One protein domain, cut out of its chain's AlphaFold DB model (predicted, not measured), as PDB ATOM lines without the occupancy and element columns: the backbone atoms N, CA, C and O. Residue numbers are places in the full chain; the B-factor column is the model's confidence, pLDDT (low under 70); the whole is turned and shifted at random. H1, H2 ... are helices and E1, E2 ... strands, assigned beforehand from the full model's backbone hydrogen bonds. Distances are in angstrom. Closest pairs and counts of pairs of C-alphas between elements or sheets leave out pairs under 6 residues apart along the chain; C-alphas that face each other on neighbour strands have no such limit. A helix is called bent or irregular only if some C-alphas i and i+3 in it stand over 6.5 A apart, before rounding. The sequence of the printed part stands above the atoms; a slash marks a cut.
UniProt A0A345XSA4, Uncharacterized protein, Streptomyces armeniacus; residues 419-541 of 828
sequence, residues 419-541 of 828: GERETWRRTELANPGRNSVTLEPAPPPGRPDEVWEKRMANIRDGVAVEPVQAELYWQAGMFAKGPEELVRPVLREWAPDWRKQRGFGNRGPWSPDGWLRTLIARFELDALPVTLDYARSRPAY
ATOM      1  N   GLY A 419      23.118 -27.621  36.396       91.19
ATOM      2  CA  GLY A 419      24.348 -26.984  35.897       91.19
ATOM      3  C   GLY A 419      24.465 -26.824  34.373       91.19
ATOM      4  O   GLY A 419      25.342 -26.101  33.908       91.19
ATOM      5  N   GLU A 420      23.571 -27.422  33.583       93.69
ATOM      6  CA  GLU A 420      23.648 -27.436  32.113       93.69
ATOM      7  C   GLU A 420      23.548 -26.034  31.500       93.69
ATOM      8  O   GLU A 420      24.366 -25.675  30.651       93.69
ATOM      9  N   ARG A 421      22.598 -25.215  31.975       93.50
ATOM     10  CA  ARG A 421      22.400 -23.839  31.486       93.50
ATOM     11  C   ARG A 421      23.658 -22.990  31.645       93.50
ATOM     12  O   ARG A 421      24.031 -22.247  30.742       93.50
ATOM     13  N   GLU A 422      24.317 -23.108  32.792       91.00
ATOM     14  CA  GLU A 422      25.521 -22.338  33.094       91.00
ATOM     15  C   GLU A 422      26.726 -22.847  32.287       91.00
ATOM     16  O   GLU A 422      27.522 -22.047  31.802       91.00
ATOM     17  N   THR A 423      26.824 -24.159  32.057       90.00
ATOM     18  CA  THR A 423      27.819 -24.735  31.139       90.00
ATOM     19  C   THR A 423      27.638 -24.200  29.721       90.00
ATOM     20  O   THR A 423      28.605 -23.753  29.109       90.00
ATOM     21  N   TRP A 424      26.405 -24.172  29.207       90.62
ATOM     22  CA  TRP A 424      26.123 -23.659  27.863       90.62
ATOM     23  C   TRP A 424      26.410 -22.163  27.743       90.62
ATOM     24  O   TRP A 424      26.933 -21.725  26.722       90.62
ATOM     25  N   ARG A 425      26.151 -21.390  28.804       87.06
ATOM     26  CA  ARG A 425      26.468 -19.959  28.868       87.06
ATOM     27  C   ARG A 425      27.972 -19.664  28.780       87.06
ATOM     28  O   ARG A 425      28.344 -18.599  28.297       87.06
ATOM     29  N   ARG A 426      28.827 -20.587  29.233       85.62
ATOM     30  CA  ARG A 426      30.298 -20.464  29.203       85.62
ATOM     31  C   ARG A 426      30.936 -20.908  27.889       85.62
ATOM     32  O   ARG A 426      32.156 -20.842  27.775       85.62
ATOM     33  N   THR A 427      30.145 -21.357  26.916       84.75
ATOM     34  CA  THR A 427      30.667 -21.754  25.603       84.75
ATOM     35  C   THR A 427      31.372 -20.565  24.947       84.75
ATOM     36  O   THR A 427      30.789 -19.486  24.820       84.75
ATOM     37  N   GLU A 428      32.635 -20.757  24.558       81.50
ATOM     38  CA  GLU A 428      33.432 -19.728  23.889       81.50
ATOM     39  C   GLU A 428      32.875 -19.426  22.498       81.50
ATOM     40  O   GLU A 428      32.482 -20.322  21.747       81.50
ATOM     41  N   LEU A 429      32.860 -18.142  22.154       74.25
ATOM     42  CA  LEU A 429      32.344 -17.638  20.892       74.25
ATOM     43  C   LEU A 429      33.465 -16.984  20.097       74.25
ATOM     44  O   LEU A 429      34.335 -16.312  20.653       74.25
ATOM     45  N   ALA A 430      33.390 -17.111  18.777       68.56
ATOM     46  CA  ALA A 430      34.212 -16.311  17.888       68.56
ATOM     47  C   ALA A 430      33.809 -14.828  17.968       68.56
ATOM     48  O   ALA A 430      32.699 -14.438  17.599       68.56
ATOM     49  N   ASN A 431      34.724 -13.991  18.454       63.19
ATOM     50  CA  ASN A 431      34.538 -12.558  18.607       63.19
ATOM     51  C   ASN A 431      35.162 -11.796  17.420       63.19
ATOM     52  O   ASN A 431      36.384 -11.660  17.379       63.19
ATOM     53  N   PRO A 432      34.373 -11.259  16.470       58.09
ATOM     54  CA  PRO A 432      34.917 -10.432  15.398       58.09
ATOM     55  C   PRO A 432      35.388  -9.078  15.957       58.09
ATOM     56  O   PRO A 432      34.581  -8.182  16.213       58.09
ATOM     57  N   GLY A 433      36.698  -8.935  16.177       52.19
ATOM     58  CA  GLY A 433      37.357  -7.664  16.474       52.19
ATOM     59  C   GLY A 433      37.688  -6.873  15.201       52.19
ATOM     60  O   GLY A 433      37.507  -7.358  14.088       52.19
ATOM     61  N   ARG A 434      38.212  -5.644  15.354       41.25
ATOM     62  CA  ARG A 434      38.549  -4.756  14.215       41.25
ATOM     63  C   ARG A 434      39.575  -5.358  13.241       41.25
ATOM     64  O   ARG A 434      39.459  -5.083  12.058       41.25
ATOM     65  N   ASN A 435      40.538  -6.152  13.729       37.97
ATOM     66  CA  ASN A 435      41.657  -6.698  12.938       37.97
ATOM     67  C   ASN A 435      42.015  -8.171  13.275       37.97
ATOM     68  O   ASN A 435      43.013  -8.683  12.771       37.97
ATOM     69  N   SER A 436      41.263  -8.854  14.146       49.91
ATOM     70  CA  SER A 436      41.477 -10.266  14.506       49.91
ATOM     71  C   SER A 436      40.198 -10.889  15.072       49.91
ATOM     72  O   SER A 436      39.283 -10.167  15.480       49.91
ATOM     73  N   VAL A 437      40.133 -12.224  15.108       57.75
ATOM     74  CA  VAL A 437      39.072 -12.953  15.811       57.75
ATOM     75  C   VAL A 437      39.657 -13.689  17.009       57.75
ATOM     76  O   VAL A 437      40.590 -14.474  16.846       57.75
ATOM     77  N   THR A 438      39.113 -13.434  18.199       62.78
ATOM     78  CA  THR A 438      39.469 -14.146  19.438       62.78
ATOM     79  C   THR A 438      38.354 -15.105  19.851       62.78
ATOM     80  O   THR A 438      37.188 -14.895  19.512       62.78
ATOM     81  N   LEU A 439      38.716 -16.195  20.533       70.62
ATOM     82  CA  LEU A 439      37.777 -17.148  21.126       70.62
ATOM     83  C   LEU A 439      37.658 -16.830  22.606       70.62
ATOM     84  O   LEU A 439      38.617 -17.012  23.350       70.62
ATOM     85  N   GLU A 440      36.512 -16.296  23.013       70.62
ATOM     86  CA  GLU A 440      36.295 -15.851  24.387       70.62
ATOM     87  C   GLU A 440      34.845 -16.139  24.810       70.62
ATOM     88  O   GLU A 440      33.944 -16.156  23.959       70.62
ATOM     89  N   PRO A 441      34.575 -16.357  26.111       69.38
ATOM     90  CA  PRO A 441      33.212 -16.374  26.632       69.38
ATOM     91  C   PRO A 441      32.463 -15.091  26.256       69.38
ATOM     92  O   PRO A 441      33.067 -14.025  26.123       69.38
ATOM     93  N   ALA A 442      31.136 -15.170  26.110       67.31
ATOM     94  CA  ALA A 442      30.341 -13.985  25.798       67.31
ATOM     95  C   ALA A 442      30.590 -12.876  26.847       67.31
ATOM     96  O   ALA A 442      30.390 -13.124  28.043       67.31
ATOM     97  N   PRO A 443      31.018 -11.665  26.436       67.38
ATOM     98  CA  PRO A 443      31.203 -10.561  27.367       67.38
ATOM     99  C   PRO A 443      29.858 -10.164  28.001       67.38
ATOM    100  O   PRO A 443      28.797 -10.498  27.458       67.38
ATOM    101  N   PRO A 444      29.873  -9.442  29.139       73.19
ATOM    102  CA  PRO A 444      28.648  -8.911  29.725       73.19
ATOM    103  C   PRO A 444      27.865  -8.100  28.683       73.19
ATOM    104  O   PRO A 444      28.474  -7.438  27.836       73.19
ATOM    105  N   PRO A 445      26.524  -8.163  28.724       74.44
ATOM    106  CA  PRO A 445      25.703  -7.541  27.704       74.44
ATOM    107  C   PRO A 445      25.940  -6.033  27.645       74.44
ATOM    108  O   PRO A 445      26.094  -5.372  28.676       74.44
ATOM    109  N   GLY A 446      25.974  -5.498  26.425       70.56
ATOM    110  CA  GLY A 446      26.037  -4.057  26.200       70.56
ATOM    111  C   GLY A 446      24.827  -3.336  26.798       70.56
ATOM    112  O   GLY A 446      23.789  -3.948  27.054       70.56
ATOM    113  N   ARG A 447      24.949  -2.020  27.004       79.50
ATOM    114  CA  ARG A 447      23.788  -1.172  27.311       79.50
ATOM    115  C   ARG A 447      23.038  -0.829  26.020       79.50
ATOM    116  O   ARG A 447      23.691  -0.720  24.982       79.50
ATOM    117  N   PRO A 448      21.708  -0.654  26.070       82.94
ATOM    118  CA  PRO A 448      20.959  -0.099  24.949       82.94
ATOM    119  C   PRO A 448      21.519   1.267  24.568       82.94
ATOM    120  O   PRO A 448      21.667   2.143  25.421       82.94
ATOM    121  N   ASP A 449      21.850   1.419  23.293       87.50
ATOM    122  CA  ASP A 449      22.243   2.674  22.669       87.50
ATOM    123  C   ASP A 449      21.805   2.669  21.194       87.50
ATOM    124  O   ASP A 449      21.435   1.628  20.636       87.50
ATOM    125  N   GLU A 450      21.874   3.835  20.550       84.44
ATOM    126  CA  GLU A 450      21.494   4.009  19.141       84.44
ATOM    127  C   GLU A 450      22.273   3.069  18.197       84.44
ATOM    128  O   GLU A 450      21.785   2.682  17.132       84.44
ATOM    129  N   VAL A 451      23.490   2.660  18.578       84.88
ATOM    130  CA  VAL A 451      24.328   1.760  17.777       84.88
ATOM    131  C   VAL A 451      23.774   0.336  17.815       84.88
ATOM    132  O   VAL A 451      23.701  -0.320  16.773       84.88
ATOM    133  N   TRP A 452      23.379  -0.158  18.988       87.38
ATOM    134  CA  TRP A 452      22.751  -1.467  19.143       87.38
ATOM    135  C   TRP A 452      21.366  -1.526  18.512       87.38
ATOM    136  O   TRP A 452      21.066  -2.514  17.842       87.38
ATOM    137  N   GLU A 453      20.563  -0.472  18.656       89.94
ATOM    138  CA  GLU A 453      19.259  -0.364  17.993       89.94
ATOM    139  C   GLU A 453      19.412  -0.477  16.475       89.94
ATOM    140  O   GLU A 453      18.782  -1.329  15.844       89.94
ATOM    141  N   LYS A 454      20.341   0.293  15.898       88.50
ATOM    142  CA  LYS A 454      20.633   0.249  14.462       88.50
ATOM    143  C   LYS A 454      21.160  -1.113  14.007       88.50
ATOM    144  O   LYS A 454      20.764  -1.598  12.953       88.50
ATOM    145  N   ARG A 455      22.037  -1.761  14.782       88.00
ATOM    146  CA  ARG A 455      22.550  -3.108  14.453       88.00
ATOM    147  C   ARG A 455      21.444  -4.157  14.452       88.00
ATOM    148  O   ARG A 455      21.409  -4.987  13.551       88.00
ATOM    149  N   MET A 456      20.563  -4.129  15.449       92.00
ATOM    150  CA  MET A 456      19.442  -5.065  15.544       92.00
ATOM    151  C   MET A 456      18.414  -4.829  14.430       92.00
ATOM    152  O   MET A 456      17.943  -5.801  13.841       92.00
ATOM    153  N   ALA A 457      18.142  -3.567  14.077       89.69
ATOM    154  CA  ALA A 457      17.323  -3.216  12.916       89.69
ATOM    155  C   ALA A 457      17.939  -3.737  11.608       89.69
ATOM    156  O   ALA A 457      17.274  -4.442  10.859       89.69
ATOM    157  N   ASN A 458      19.238  -3.508  11.388       88.69
ATOM    158  CA  ASN A 458      19.941  -4.008  10.207       88.69
ATOM    159  C   ASN A 458      19.853  -5.537  10.071       88.69
ATOM    160  O   ASN A 458      19.600  -6.036   8.978       88.69
ATOM    161  N   ILE A 459      20.040  -6.288  11.164       88.19
ATOM    162  CA  ILE A 459      19.924  -7.754  11.131       88.19
ATOM    163  C   ILE A 459      18.484  -8.183  10.827       88.19
ATOM    164  O   ILE A 459      18.291  -9.096  10.026       88.19
ATOM    165  N   ARG A 460      17.482  -7.522  11.424       88.06
ATOM    166  CA  ARG A 460      16.061  -7.793  11.150       88.06
ATOM    167  C   ARG A 460      15.710  -7.551   9.681       88.06
ATOM    168  O   ARG A 460      15.068  -8.394   9.067       88.06
ATOM    169  N   ASP A 461      16.169  -6.437   9.124       86.94
ATOM    170  CA  ASP A 461      15.843  -6.005   7.762       86.94
ATOM    171  C   ASP A 461      16.731  -6.673   6.693       86.94
ATOM    172  O   ASP A 461      16.558  -6.444   5.496       86.94
ATOM    173  N   GLY A 462      17.703  -7.498   7.104       82.38
ATOM    174  CA  GLY A 462      18.661  -8.141   6.202       82.38
ATOM    175  C   GLY A 462      19.660  -7.170   5.558       82.38
ATOM    176  O   GLY A 462      20.224  -7.472   4.506       82.38
ATOM    177  N   VAL A 463      19.883  -6.006   6.170       81.69
ATOM    178  CA  VAL A 463      20.801  -4.965   5.693       81.69
ATOM    179  C   VAL A 463      22.219  -5.256   6.182       81.69
ATOM    180  O   VAL A 463      22.514  -5.167   7.373       81.69
ATOM    181  N   ALA A 464      23.131  -5.540   5.252       78.12
ATOM    182  CA  ALA A 464      24.560  -5.677   5.525       78.12
ATOM    183  C   ALA A 464      25.314  -4.456   4.976       78.12
ATOM    184  O   ALA A 464      25.454  -4.304   3.765       78.12
ATOM    185  N   VAL A 465      25.792  -3.581   5.867       69.62
ATOM    186  CA  VAL A 465      26.575  -2.382   5.493       69.62
ATOM    187  C   VAL A 465      27.995  -2.769   5.075       69.62
ATOM    188  O   VAL A 465      28.593  -2.126   4.220       69.62
ATOM    189  N   GLU A 466      28.519  -3.846   5.660       62.03
ATOM    190  CA  GLU A 466      29.799  -4.457   5.304       62.03
ATOM    191  C   GLU A 466      29.580  -5.949   4.999       62.03
ATOM    192  O   GLU A 466      28.765  -6.577   5.681       62.03
ATOM    193  N   PRO A 467      30.323  -6.563   4.057       62.62
ATOM    194  CA  PRO A 467      30.143  -7.974   3.693       62.62
ATOM    195  C   PRO A 467      30.200  -8.943   4.884       62.62
ATOM    196  O   PRO A 467      29.411  -9.879   4.958       62.62
ATOM    197  N   VAL A 468      31.065  -8.677   5.871       64.50
ATOM    198  CA  VAL A 468      31.192  -9.499   7.089       64.50
ATOM    199  C   VAL A 468      29.911  -9.535   7.934       64.50
ATOM    200  O   VAL A 468      29.684 -10.489   8.670       64.50
ATOM    201  N   GLN A 469      29.043  -8.524   7.827       72.44
ATOM    202  CA  GLN A 469      27.779  -8.455   8.572       72.44
ATOM    203  C   GLN A 469      26.719  -9.416   8.009       72.44
ATOM    204  O   GLN A 469      25.766  -9.771   8.708       72.44
ATOM    205  N   ALA A 470      26.893  -9.870   6.764       74.38
ATOM    206  CA  ALA A 470      26.056 -10.907   6.167       74.38
ATOM    207  C   ALA A 470      26.379 -12.314   6.713       74.38
ATOM    208  O   ALA A 470      25.585 -13.236   6.533       74.38
ATOM    209  N   GLU A 471      27.517 -12.487   7.392       75.25
ATOM    210  CA  GLU A 471      27.953 -13.781   7.914       75.25
ATOM    211  C   GLU A 471      27.201 -14.186   9.193       75.25
ATOM    212  O   GLU A 471      27.058 -13.411  10.143       75.25
ATOM    213  N   LEU A 472      26.773 -15.452   9.262       80.38
ATOM    214  CA  LEU A 472      25.945 -15.960  10.367       80.38
ATOM    215  C   LEU A 472      26.658 -15.924  11.724       80.38
ATOM    216  O   LEU A 472      26.041 -15.586  12.734       80.38
ATOM    217  N   TYR A 473      27.958 -16.240  11.761       76.06
ATOM    218  CA  TYR A 473      28.731 -16.196  13.006       76.06
ATOM    219  C   TYR A 473      28.838 -14.764  13.550       76.06
ATOM    220  O   TYR A 473      28.866 -14.562  14.763       76.06
ATOM    221  N   TRP A 474      28.860 -13.759  12.665       80.94
ATOM    222  CA  TRP A 474      28.904 -12.356  13.062       80.94
ATOM    223  C   TRP A 474      27.577 -11.939  13.702       80.94
ATOM    224  O   TRP A 474      27.576 -11.381  14.801       80.94
ATOM    225  N   GLN A 475      26.449 -12.280  13.069       86.50
ATOM    226  CA  GLN A 475      25.106 -12.004  13.596       86.50
ATOM    227  C   GLN A 475      24.878 -12.699  14.946       86.50
ATOM    228  O   GLN A 475      24.460 -12.056  15.910       86.50
ATOM    229  N   ALA A 476      25.254 -13.977  15.057       84.50
ATOM    230  CA  ALA A 476      25.212 -14.721  16.314       84.50
ATOM    231  C   ALA A 476      26.074 -14.066  17.406       84.50
ATOM    232  O   ALA A 476      25.634 -13.922  18.550       84.50
ATOM    233  N   GLY A 477      27.275 -13.598  17.048       82.25
ATOM    234  CA  GLY A 477      28.143 -12.834  17.940       82.25
ATOM    235  C   GLY A 477      27.521 -11.513  18.406       82.25
ATOM    236  O   GLY A 477      27.768 -11.096  19.538       82.25
ATOM    237  N   MET A 478      26.695 -10.860  17.581       86.69
ATOM    238  CA  MET A 478      25.942  -9.670  17.991       86.69
ATOM    239  C   MET A 478      24.804 -10.023  18.947       86.69
ATOM    240  O   MET A 478      24.684  -9.375  19.985       86.69
ATOM    241  N   PHE A 479      24.025 -11.072  18.677       89.75
ATOM    242  CA  PHE A 479      22.973 -11.521  19.596       89.75
ATOM    243  C   PHE A 479      23.528 -11.936  20.958       89.75
ATOM    244  O   PHE A 479      22.973 -11.574  21.993       89.75
ATOM    245  N   ALA A 480      24.667 -12.628  20.980       86.06
ATOM    246  CA  ALA A 480      25.292 -13.061  22.221       86.06
ATOM    247  C   ALA A 480      25.728 -11.893  23.126       86.06
ATOM    248  O   ALA A 480      25.727 -12.058  24.344       86.06
ATOM    249  N   LYS A 481      26.038 -10.717  22.558       82.81
ATOM    250  CA  LYS A 481      26.559  -9.532  23.275       82.81
ATOM    251  C   LYS A 481      25.551  -8.399  23.450       82.81
ATOM    252  O   LYS A 481      25.732  -7.552  24.323       82.81
ATOM    253  N   GLY A 482      24.536  -8.341  22.595       86.31
ATOM    254  CA  GLY A 482      23.598  -7.223  22.543       86.31
ATOM    255  C   GLY A 482      22.701  -7.149  23.780       86.31
ATOM    256  O   GLY A 482      22.556  -8.164  24.462       86.31
ATOM    257  N   PRO A 483      22.099  -5.988  24.084       90.31
ATOM    258  CA  PRO A 483      21.106  -5.835  25.153       90.31
ATOM    259  C   PRO A 483      19.918  -6.786  24.960       90.31
ATOM    260  O   PRO A 483      19.470  -6.993  23.831       90.31
ATOM    261  N   GLU A 484      19.402  -7.388  26.037       89.75
ATOM    262  CA  GLU A 484      18.359  -8.421  25.912       89.75
ATOM    263  C   GLU A 484      17.059  -7.872  25.333       89.75
ATOM    264  O   GLU A 484      16.432  -8.519  24.495       89.75
ATOM    265  N   GLU A 485      16.697  -6.662  25.742       90.50
ATOM    266  CA  GLU A 485      15.516  -5.933  25.292       90.50
ATOM    267  C   GLU A 485      15.499  -5.705  23.773       90.50
ATOM    268  O   GLU A 485      14.431  -5.742  23.164       90.50
ATOM    269  N   LEU A 486      16.669  -5.542  23.146       92.31
ATOM    270  CA  LEU A 486      16.792  -5.330  21.701       92.31
ATOM    271  C   LEU A 486      16.940  -6.646  20.930       92.31
ATOM    272  O   LEU A 486      16.430  -6.772  19.816       92.31
ATOM    273  N   VAL A 487      17.624  -7.636  21.512       93.25
ATOM    274  CA  VAL A 487      17.913  -8.913  20.842       93.25
ATOM    275  C   VAL A 487      16.686  -9.820  20.788       93.25
ATOM    276  O   VAL A 487      16.425 -10.408  19.740       93.25
ATOM    277  N   ARG A 488      15.917  -9.942  21.880       94.06
ATOM    278  CA  ARG A 488      14.814 -10.920  21.979       94.06
ATOM    279  C   ARG A 488      13.797 -10.820  20.831       94.06
ATOM    280  O   ARG A 488      13.488 -11.863  20.257       94.06
ATOM    281  N   PRO A 489      13.300  -9.629  20.437       93.50
ATOM    282  CA  PRO A 489      12.357  -9.525  19.325       93.50
ATOM    283  C   PRO A 489      12.969  -9.943  17.985       93.50
ATOM    284  O   PRO A 489      12.317 -10.627  17.208       93.50
ATOM    285  N   VAL A 490      14.228  -9.566  17.720       93.75
ATOM    286  CA  VAL A 490      14.914  -9.922  16.465       93.75
ATOM    287  C   VAL A 490      15.207 -11.418  16.403       93.75
ATOM    288  O   VAL A 490      14.992 -12.037  15.369       93.75
ATOM    289  N   LEU A 491      15.639 -12.022  17.514       93.75
ATOM    290  CA  LEU A 491      15.984 -13.443  17.573       93.75
ATOM    291  C   LEU A 491      14.784 -14.356  17.271       93.75
ATOM    292  O   LEU A 491      14.956 -15.380  16.616       93.75
ATOM    293  N   ARG A 492      13.572 -13.972  17.698       92.88
ATOM    294  CA  ARG A 492      12.332 -14.726  17.420       92.88
ATOM    295  C   ARG A 492      11.999 -14.811  15.931       92.88
ATOM    296  O   ARG A 492      11.404 -15.794  15.502       92.88
ATOM    297  N   GLU A 493      12.346 -13.771  15.179       91.25
ATOM    298  CA  GLU A 493      12.059 -13.631  13.746       91.25
ATOM    299  C   GLU A 493      13.254 -14.034  12.871       91.25
ATOM    300  O   GLU A 493      13.136 -14.130  11.649       91.25
ATOM    301  N   TRP A 494      14.412 -14.284  13.484       91.25
ATOM    302  CA  TRP A 494      15.639 -14.581  12.766       91.25
ATOM    303  C   TRP A 494      15.590 -15.968  12.113       91.25
ATOM    304  O   TRP A 494      15.566 -16.998  12.789       91.25
ATOM    305  N   ALA A 495      15.610 -15.982  10.779       86.00
ATOM    306  CA  ALA A 495      15.527 -17.183   9.950       86.00
ATOM    307  C   ALA A 495      16.732 -17.273   8.988       86.00
ATOM    308  O   ALA A 495      16.635 -16.875   7.822       86.00
ATOM    309  N   PRO A 496      17.896 -17.746   9.463       84.50
ATOM    310  CA  PRO A 496      19.103 -17.833   8.645       84.50
ATOM    311  C   PRO A 496      19.013 -18.930   7.568       84.50
ATOM    312  O   PRO A 496      18.476 -20.014   7.789       84.50
ATOM    313  N   ASP A 497      19.608 -18.688   6.394       82.12
ATOM    314  CA  ASP A 497      19.720 -19.704   5.339       82.12
ATOM    315  C   ASP A 497      20.930 -20.620   5.584       82.12
ATOM    316  O   ASP A 497      22.055 -20.342   5.153       82.12
ATOM    317  N   TRP A 498      20.688 -21.760   6.236       80.38
ATOM    318  CA  TRP A 498      21.715 -22.759   6.559       80.38
ATOM    319  C   TRP A 498      22.454 -23.341   5.337       80.38
ATOM    320  O   TRP A 498      23.479 -24.008   5.507       80.38
ATOM    321  N   ARG A 499      21.968 -23.125   4.099       67.31
ATOM    322  CA  ARG A 499      22.627 -23.598   2.861       67.31
ATOM    323  C   ARG A 499      23.733 -22.668   2.367       67.31
ATOM    324  O   ARG A 499      24.600 -23.119   1.620       67.31
ATOM    325  N   LYS A 500      23.697 -21.386   2.742       60.94
ATOM    326  CA  LYS A 500      24.661 -20.372   2.282       60.94
ATOM    327  C   LYS A 500      25.954 -20.345   3.093       60.94
ATOM    328  O   LYS A 500      26.908 -19.703   2.668       60.94
ATOM    329  N   GLN A 501      26.023 -21.082   4.198       62.66
ATOM    330  CA  GLN A 501      27.233 -21.188   5.005       62.66
ATOM    331  C   GLN A 501      28.328 -21.948   4.233       62.66
ATOM    332  O   GLN A 501      28.286 -23.173   4.096       62.66
ATOM    333  N   ARG A 502      29.304 -21.207   3.692       47.66
ATOM    334  CA  ARG A 502      30.513 -21.743   3.056       47.66
ATOM    335  C   ARG A 502      31.709 -21.493   3.970       47.66
ATOM    336  O   ARG A 502      32.056 -20.350   4.219       47.66
ATOM    337  N   GLY A 503      32.381 -22.563   4.385       50.91
ATOM    338  CA  GLY A 503      33.639 -22.472   5.127       50.91
ATOM    339  C   GLY A 503      33.467 -22.507   6.646       50.91
ATOM    340  O   GLY A 503      32.502 -21.985   7.191       50.91
ATOM    341  N   PHE A 504      34.452 -23.145   7.286       48.81
ATOM    342  CA  PHE A 504      34.573 -23.484   8.712       48.81
ATOM    343  C   PHE A 504      33.665 -24.654   9.151       48.81
ATOM    344  O   PHE A 504      32.448 -24.598   9.053       48.81
ATOM    345  N   GLY A 505      34.299 -25.775   9.520       50.66
ATOM    346  CA  GLY A 505      33.708 -27.117   9.627       50.66
ATOM    347  C   GLY A 505      32.539 -27.304  10.606       50.66
ATOM    348  O   GLY A 505      32.168 -26.416  11.359       50.66
ATOM    349  N   ASN A 506      31.990 -28.526  10.627       52.56
ATOM    350  CA  ASN A 506      30.809 -28.918  11.419       52.56
ATOM    351  C   ASN A 506      31.033 -28.976  12.947       52.56
ATOM    352  O   ASN A 506      30.170 -29.487  13.652       52.56
ATOM    353  N   ARG A 507      32.202 -28.559  13.451       55.59
ATOM    354  CA  ARG A 507      32.527 -28.513  14.884       55.59
ATOM    355  C   ARG A 507      33.507 -27.374  15.156       55.59
ATOM    356  O   ARG A 507      34.569 -27.321  14.532       55.59
ATOM    357  N   GLY A 508      33.176 -26.510  16.109       62.28
ATOM    358  CA  GLY A 508      34.058 -25.473  16.637       62.28
ATOM    359  C   GLY A 508      33.304 -24.200  17.038       62.28
ATOM    360  O   GLY A 508      32.095 -24.109  16.873       62.28
ATOM    361  N   PRO A 509      34.001 -23.164  17.516       60.25
ATOM    362  CA  PRO A 509      33.360 -21.917  17.964       60.25
ATOM    363  C   PRO A 509      32.636 -21.128  16.857       60.25
ATOM    364  O   PRO A 509      31.900 -20.181  17.126       60.25
ATOM    365  N   TRP A 510      32.875 -21.509  15.601       65.50
ATOM    366  CA  TRP A 510      32.319 -20.914  14.386       65.50
ATOM    367  C   TRP A 510      31.056 -21.625  13.902       65.50
ATOM    368  O   TRP A 510      30.303 -21.078  13.092       65.50
ATOM    369  N   SER A 511      30.837 -22.858  14.364       75.38
ATOM    370  CA  SER A 511      29.715 -23.674  13.932       75.38
ATOM    371  C   SER A 511      28.459 -23.343  14.751       75.38
ATOM    372  O   SER A 511      28.569 -22.912  15.905       75.38
ATOM    373  N   PRO A 512      27.251 -23.501  14.175       81.62
ATOM    374  CA  PRO A 512      26.017 -23.126  14.858       81.62
ATOM    375  C   PRO A 512      25.793 -23.818  16.196       81.62
ATOM    376  O   PRO A 512      25.297 -23.195  17.123       81.62
ATOM    377  N   ASP A 513      26.228 -25.065  16.345       78.38
ATOM    378  CA  ASP A 513      26.210 -25.797  17.616       78.38
ATOM    379  C   ASP A 513      27.037 -25.136  18.725       78.38
ATOM    380  O   ASP A 513      26.670 -25.251  19.895       78.38
ATOM    381  N   GLY A 514      28.108 -24.417  18.378       79.50
ATOM    382  CA  GLY A 514      28.909 -23.661  19.335       79.50
ATOM    383  C   GLY A 514      28.149 -22.442  19.851       79.50
ATOM    384  O   GLY A 514      27.884 -22.320  21.047       79.50
ATOM    385  N   TRP A 515      27.736 -21.550  18.950       84.12
ATOM    386  CA  TRP A 515      27.129 -20.285  19.361       84.12
ATOM    387  C   TRP A 515      25.646 -20.378  19.746       84.12
ATOM    388  O   TRP A 515      25.197 -19.586  20.578       84.12
ATOM    389  N   LEU A 516      24.885 -21.366  19.249       90.31
ATOM    390  CA  LEU A 516      23.493 -21.584  19.670       90.31
ATOM    391  C   LEU A 516      23.392 -21.963  21.147       90.31
ATOM    392  O   LEU A 516      22.444 -21.534  21.794       90.31
ATOM    393  N   ARG A 517      24.363 -22.689  21.722       91.19
ATOM    394  CA  ARG A 517      24.358 -23.013  23.164       91.19
ATOM    395  C   ARG A 517      24.286 -21.751  24.019       91.19
ATOM    396  O   ARG A 517      23.452 -21.668  24.922       91.19
ATOM    397  N   THR A 518      25.091 -20.744  23.684       90.12
ATOM    398  CA  THR A 518      25.098 -19.462  24.395       90.12
ATOM    399  C   THR A 518      23.795 -18.690  24.189       90.12
ATOM    400  O   THR A 518      23.253 -18.140  25.150       90.12
ATOM    401  N   LEU A 519      23.244 -18.689  22.969       91.62
ATOM    402  CA  LEU A 519      21.959 -18.037  22.692       91.62
ATOM    403  C   LEU A 519      20.798 -18.720  23.427       91.62
ATOM    404  O   LEU A 519      19.985 -18.030  24.034       91.62
ATOM    405  N   ILE A 520      20.743 -20.053  23.452       94.88
ATOM    406  CA  ILE A 520      19.705 -20.814  24.163       94.88
ATOM    407  C   ILE A 520      19.810 -20.587  25.675       94.88
ATOM    408  O   ILE A 520      18.802 -20.341  26.331       94.88
ATOM    409  N   ALA A 521      21.018 -20.611  26.246       92.56
ATOM    410  CA  ALA A 521      21.208 -20.381  27.680       92.56
ATOM    411  C   ALA A 521      20.773 -18.972  28.128       92.56
ATOM    412  O   ALA A 521      20.321 -18.788  29.266       92.56
ATOM    413  N   ARG A 522      20.919 -17.981  27.240       89.69
ATOM    414  CA  ARG A 522      20.603 -16.574  27.506       89.69
ATOM    415  C   ARG A 522      19.143 -16.223  27.219       89.69
ATOM    416  O   ARG A 522      18.492 -15.582  28.040       89.69
ATOM    417  N   PHE A 523      18.633 -16.648  26.069       93.31
ATOM    418  CA  PHE A 523      17.335 -16.225  25.543       93.31
ATOM    419  C   PHE A 523      16.247 -17.299  25.651       93.31
ATOM    420  O   PHE A 523      15.070 -16.987  25.478       93.31
ATOM    421  N   GLU A 524      16.612 -18.532  26.011       94.75
ATOM    422  CA  GLU A 524      15.698 -19.643  26.289       94.75
ATOM    423  C   GLU A 524      14.690 -19.854  25.148       94.75
ATOM    424  O   GLU A 524      15.091 -20.110  24.012       94.75
ATOM    425  N   LEU A 525      13.388 -19.736  25.421       95.12
ATOM    426  CA  LEU A 525      12.320 -19.984  24.448       95.12
ATOM    427  C   LEU A 525      12.385 -19.070  23.218       95.12
ATOM    428  O   LEU A 525      11.929 -19.474  22.150       95.12
ATOM    429  N   ASP A 526      12.987 -17.883  23.331       95.06
ATOM    430  CA  ASP A 526      13.157 -16.971  22.193       95.06
ATOM    431  C   ASP A 526      14.128 -17.536  21.141       95.06
ATOM    432  O   ASP A 526      14.040 -17.172  19.972       95.06
ATOM    433  N   ALA A 527      15.014 -18.464  21.527       94.94
ATOM    434  CA  ALA A 527      15.928 -19.162  20.621       94.94
ATOM    435  C   ALA A 527      15.325 -20.447  20.013       94.94
ATOM    436  O   ALA A 527      15.959 -21.074  19.159       94.94
ATOM    437  N   LEU A 528      14.122 -20.868  20.431       95.19
ATOM    438  CA  LEU A 528      13.500 -22.107  19.949       95.19
ATOM    439  C   LEU A 528      13.298 -22.125  18.419       95.19
ATOM    440  O   LEU A 528      13.668 -23.137  17.822       95.19
ATOM    441  N   PRO A 529      12.766 -21.070  17.760       94.88
ATOM    442  CA  PRO A 529      12.497 -21.115  16.320       94.88
ATOM    443  C   PRO A 529      13.756 -21.395  15.489       94.88
ATOM    444  O   PRO A 529      13.778 -22.348  14.709       94.88
ATOM    445  N   VAL A 530      14.831 -20.634  15.725       93.38
ATOM    446  CA  VAL A 530      16.109 -20.806  15.018       93.38
ATOM    447  C   VAL A 530      16.774 -22.148  15.343       93.38
ATOM    448  O   VAL A 530      17.321 -22.800  14.455       93.38
ATOM    449  N   THR A 531      16.686 -22.612  16.595       94.19
ATOM    450  CA  THR A 531      17.289 -23.889  17.018       94.19
ATOM    451  C   THR A 531      16.567 -25.083  16.395       94.19
ATOM    452  O   THR A 531      17.207 -26.033  15.940       94.19
ATOM    453  N   LEU A 532      15.234 -25.043  16.342       94.19
ATOM    454  CA  LEU A 532      14.426 -26.098  15.739       94.19
ATOM    455  C   LEU A 532      14.646 -26.177  14.224       94.19
ATOM    456  O   LEU A 532      14.753 -27.278  13.679       94.19
ATOM    457  N   ASP A 533      14.748 -25.031  13.551       92.38
ATOM    458  CA  ASP A 533      15.071 -24.971  12.125       92.38
ATOM    459  C   ASP A 533      16.483 -25.515  11.839       92.38
ATOM    460  O   ASP A 533      16.658 -26.387  10.979       92.38
ATOM    461  N   TYR A 534      17.475 -25.125  12.652       90.69
ATOM    462  CA  TYR A 534      18.826 -25.684  12.582       90.69
ATOM    463  C   TYR A 534      18.822 -27.210  12.744       90.69
ATOM    464  O   TYR A 534      19.368 -27.921  11.896       90.69
ATOM    465  N   ALA A 535      18.156 -27.734  13.777       91.69
ATOM    466  CA  ALA A 535      18.104 -29.169  14.052       91.69
ATOM    467  C   ALA A 535      17.421 -29.975  12.940       91.69
ATOM    468  O   ALA A 535      17.872 -31.071  12.608       91.69
ATOM    469  N   ARG A 536      16.387 -29.416  12.300       91.00
ATOM    470  CA  ARG A 536      15.763 -30.015  11.109       91.00
ATOM    471  C   ARG A 536      16.700 -30.012   9.904       91.00
ATOM    472  O   ARG A 536      16.722 -30.988   9.157       91.00
ATOM    473  N   SER A 537      17.483 -28.948   9.719       87.44
ATOM    474  CA  SER A 537      18.451 -28.851   8.620       87.44
ATOM    475  C   SER A 537      19.681 -29.753   8.812       87.44
ATOM    476  O   SER A 537      20.273 -30.206   7.829       87.44
ATOM    477  N   ARG A 538      20.056 -30.047  10.069       85.88
ATOM    478  CA  ARG A 538      21.231 -30.849  10.456       85.88
ATOM    479  C   ARG A 538      20.900 -31.871  11.567       85.88
ATOM    480  O   ARG A 538      21.366 -31.709  12.700       85.88
ATOM    481  N   PRO A 539      20.183 -32.971  11.262       83.50
ATOM    482  CA  PRO A 539      19.754 -33.948  12.273       83.50
ATOM    483  C   PRO A 539      20.887 -34.686  13.003       83.50
ATOM    484  O   PRO A 539      20.663 -35.219  14.076       83.50
ATOM    485  N   ALA A 540      22.106 -34.708  12.460       79.56
ATOM    486  CA  ALA A 540      23.253 -35.346  13.117       79.56
ATOM    487  C   ALA A 540      23.867 -34.513  14.263       79.56
ATOM    488  O   ALA A 540      24.714 -35.025  14.985       79.56
ATOM    489  N   TYR A 541      23.502 -33.231  14.401       81.00
ATOM    490  CA  TYR A 541      24.144 -32.316  15.359       81.00
ATOM    491  C   TYR A 541      23.144 -31.467  16.148       81.00
ATOM    492  O   TYR A 541      23.324 -31.226  17.336       81.00
TER     493      TYR A 541
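Overview. This is residues 419 to 541 of the 828 residues of an uncharacterized protein of Streptomyces armeniacus (UniProt A0A345XSA4). Four helical rods, H4, H6a, H6b and H5, stand roughly side by side as a compact body, with H4 nearest the middle, H6 folding back on itself as the two arms H6a and H6b, and H2 packed on H5. A hairpin of two strands lies along one side of this body, with E1 next to H4 and H6a, while short H1 crosses H6a. The printed part has 123 residues, in the order H1 E1 E2 H2 H3 H4 H5 H6, six named helices and two antiparallel strands: mostly helix. It is compact, with a radius of gyration of the C-alphas of 13.6 A, and its C-alphas span 39 by 33 by 29 A.

Arrangement. E1, residues 428 to 432, and E2, residues 437 to 441, form an antiparallel hairpin at 144 degrees, with N 431 and O 438 2.8 A apart and N 429 and O 440 2.9 A apart, within hydrogen-bond range. The closest C-alphas of E1 and H4, residues 472 to 481, are those of Asn 431 and Gly 477, 6.4 A apart. H6, residues 512 to 537, was assigned as one helix by its hydrogen bonds but is bent, C-alphas 522 and 525 being 9.5 A apart; its arms are H6a, residues 512 to 522, and H6b, residues 525 to 537. H4 and H6a touch, closest at the C-alphas of Ala 480 and Leu 519, 6.0 A, with a shallow tilt of 21 degrees, the same way. H6a and H6b touch at Ile 520 and Ala 527, C-alphas 5.4 A apart, with a shallow tilt of 18 degrees, opposite ways. H6b, with residues 526 to 530 alone, touches H5, residues 484 to 493; the closest C-alphas are those of Asp 526 and Arg 492, 5.3 A apart. H5 touches H2, residues 450 to 461, with a shallow tilt of 7 degrees, the same way; the closest C-alphas, of Val 490 and Arg 460, are 5.8 A apart. H1, residues 420 to 425, touches H6a about perpendicular, at 75 degrees, with the C-alphas of Arg 425 and Thr 518 closest at 4.7 A. H3, residues 467 to 470, is close to H4 but not clearly touching, closest at the C-alphas of Gln 469 and Gln 475, 6.7 A. Every O i to N i+4 pair is within hydrogen-bond range in H1 and H2, against 5 of 6 in H4, 3 of 6 in H5, 5 of 7 in H6a and 7 of 9 in H6b; H3 is too short for such a pair.

Along the chain. H1 begins at C-alpha 420, (23.648, -27.436, 32.113), and H6b ends at C-alpha 537, (18.451, -28.851, 8.620). From first to last C-alpha, H6b is 19.2 A long, H2 16.2 A, H6a 15.2 A, H5 14.7 A, H4 14.4 A, E2 12.8 A and E1 12.7 A. H5 is only just irregular, C-alphas 486 and 489 being 6.6 A apart, and H6b is irregular, with 7.2 A between C-alphas 526 and 529.

Size, cuts and confidence. The two C-alphas farthest apart are those of Glu 450 and Ala 540, 39.9 A. The printed part has no cut; its long link, residues 494 to 511, joins H5 to H6. Mean pLDDT of the printed part is 80.2, and residues 430 to 438, 441 to 443, 465 to 468 and 499 to 510 are under 70.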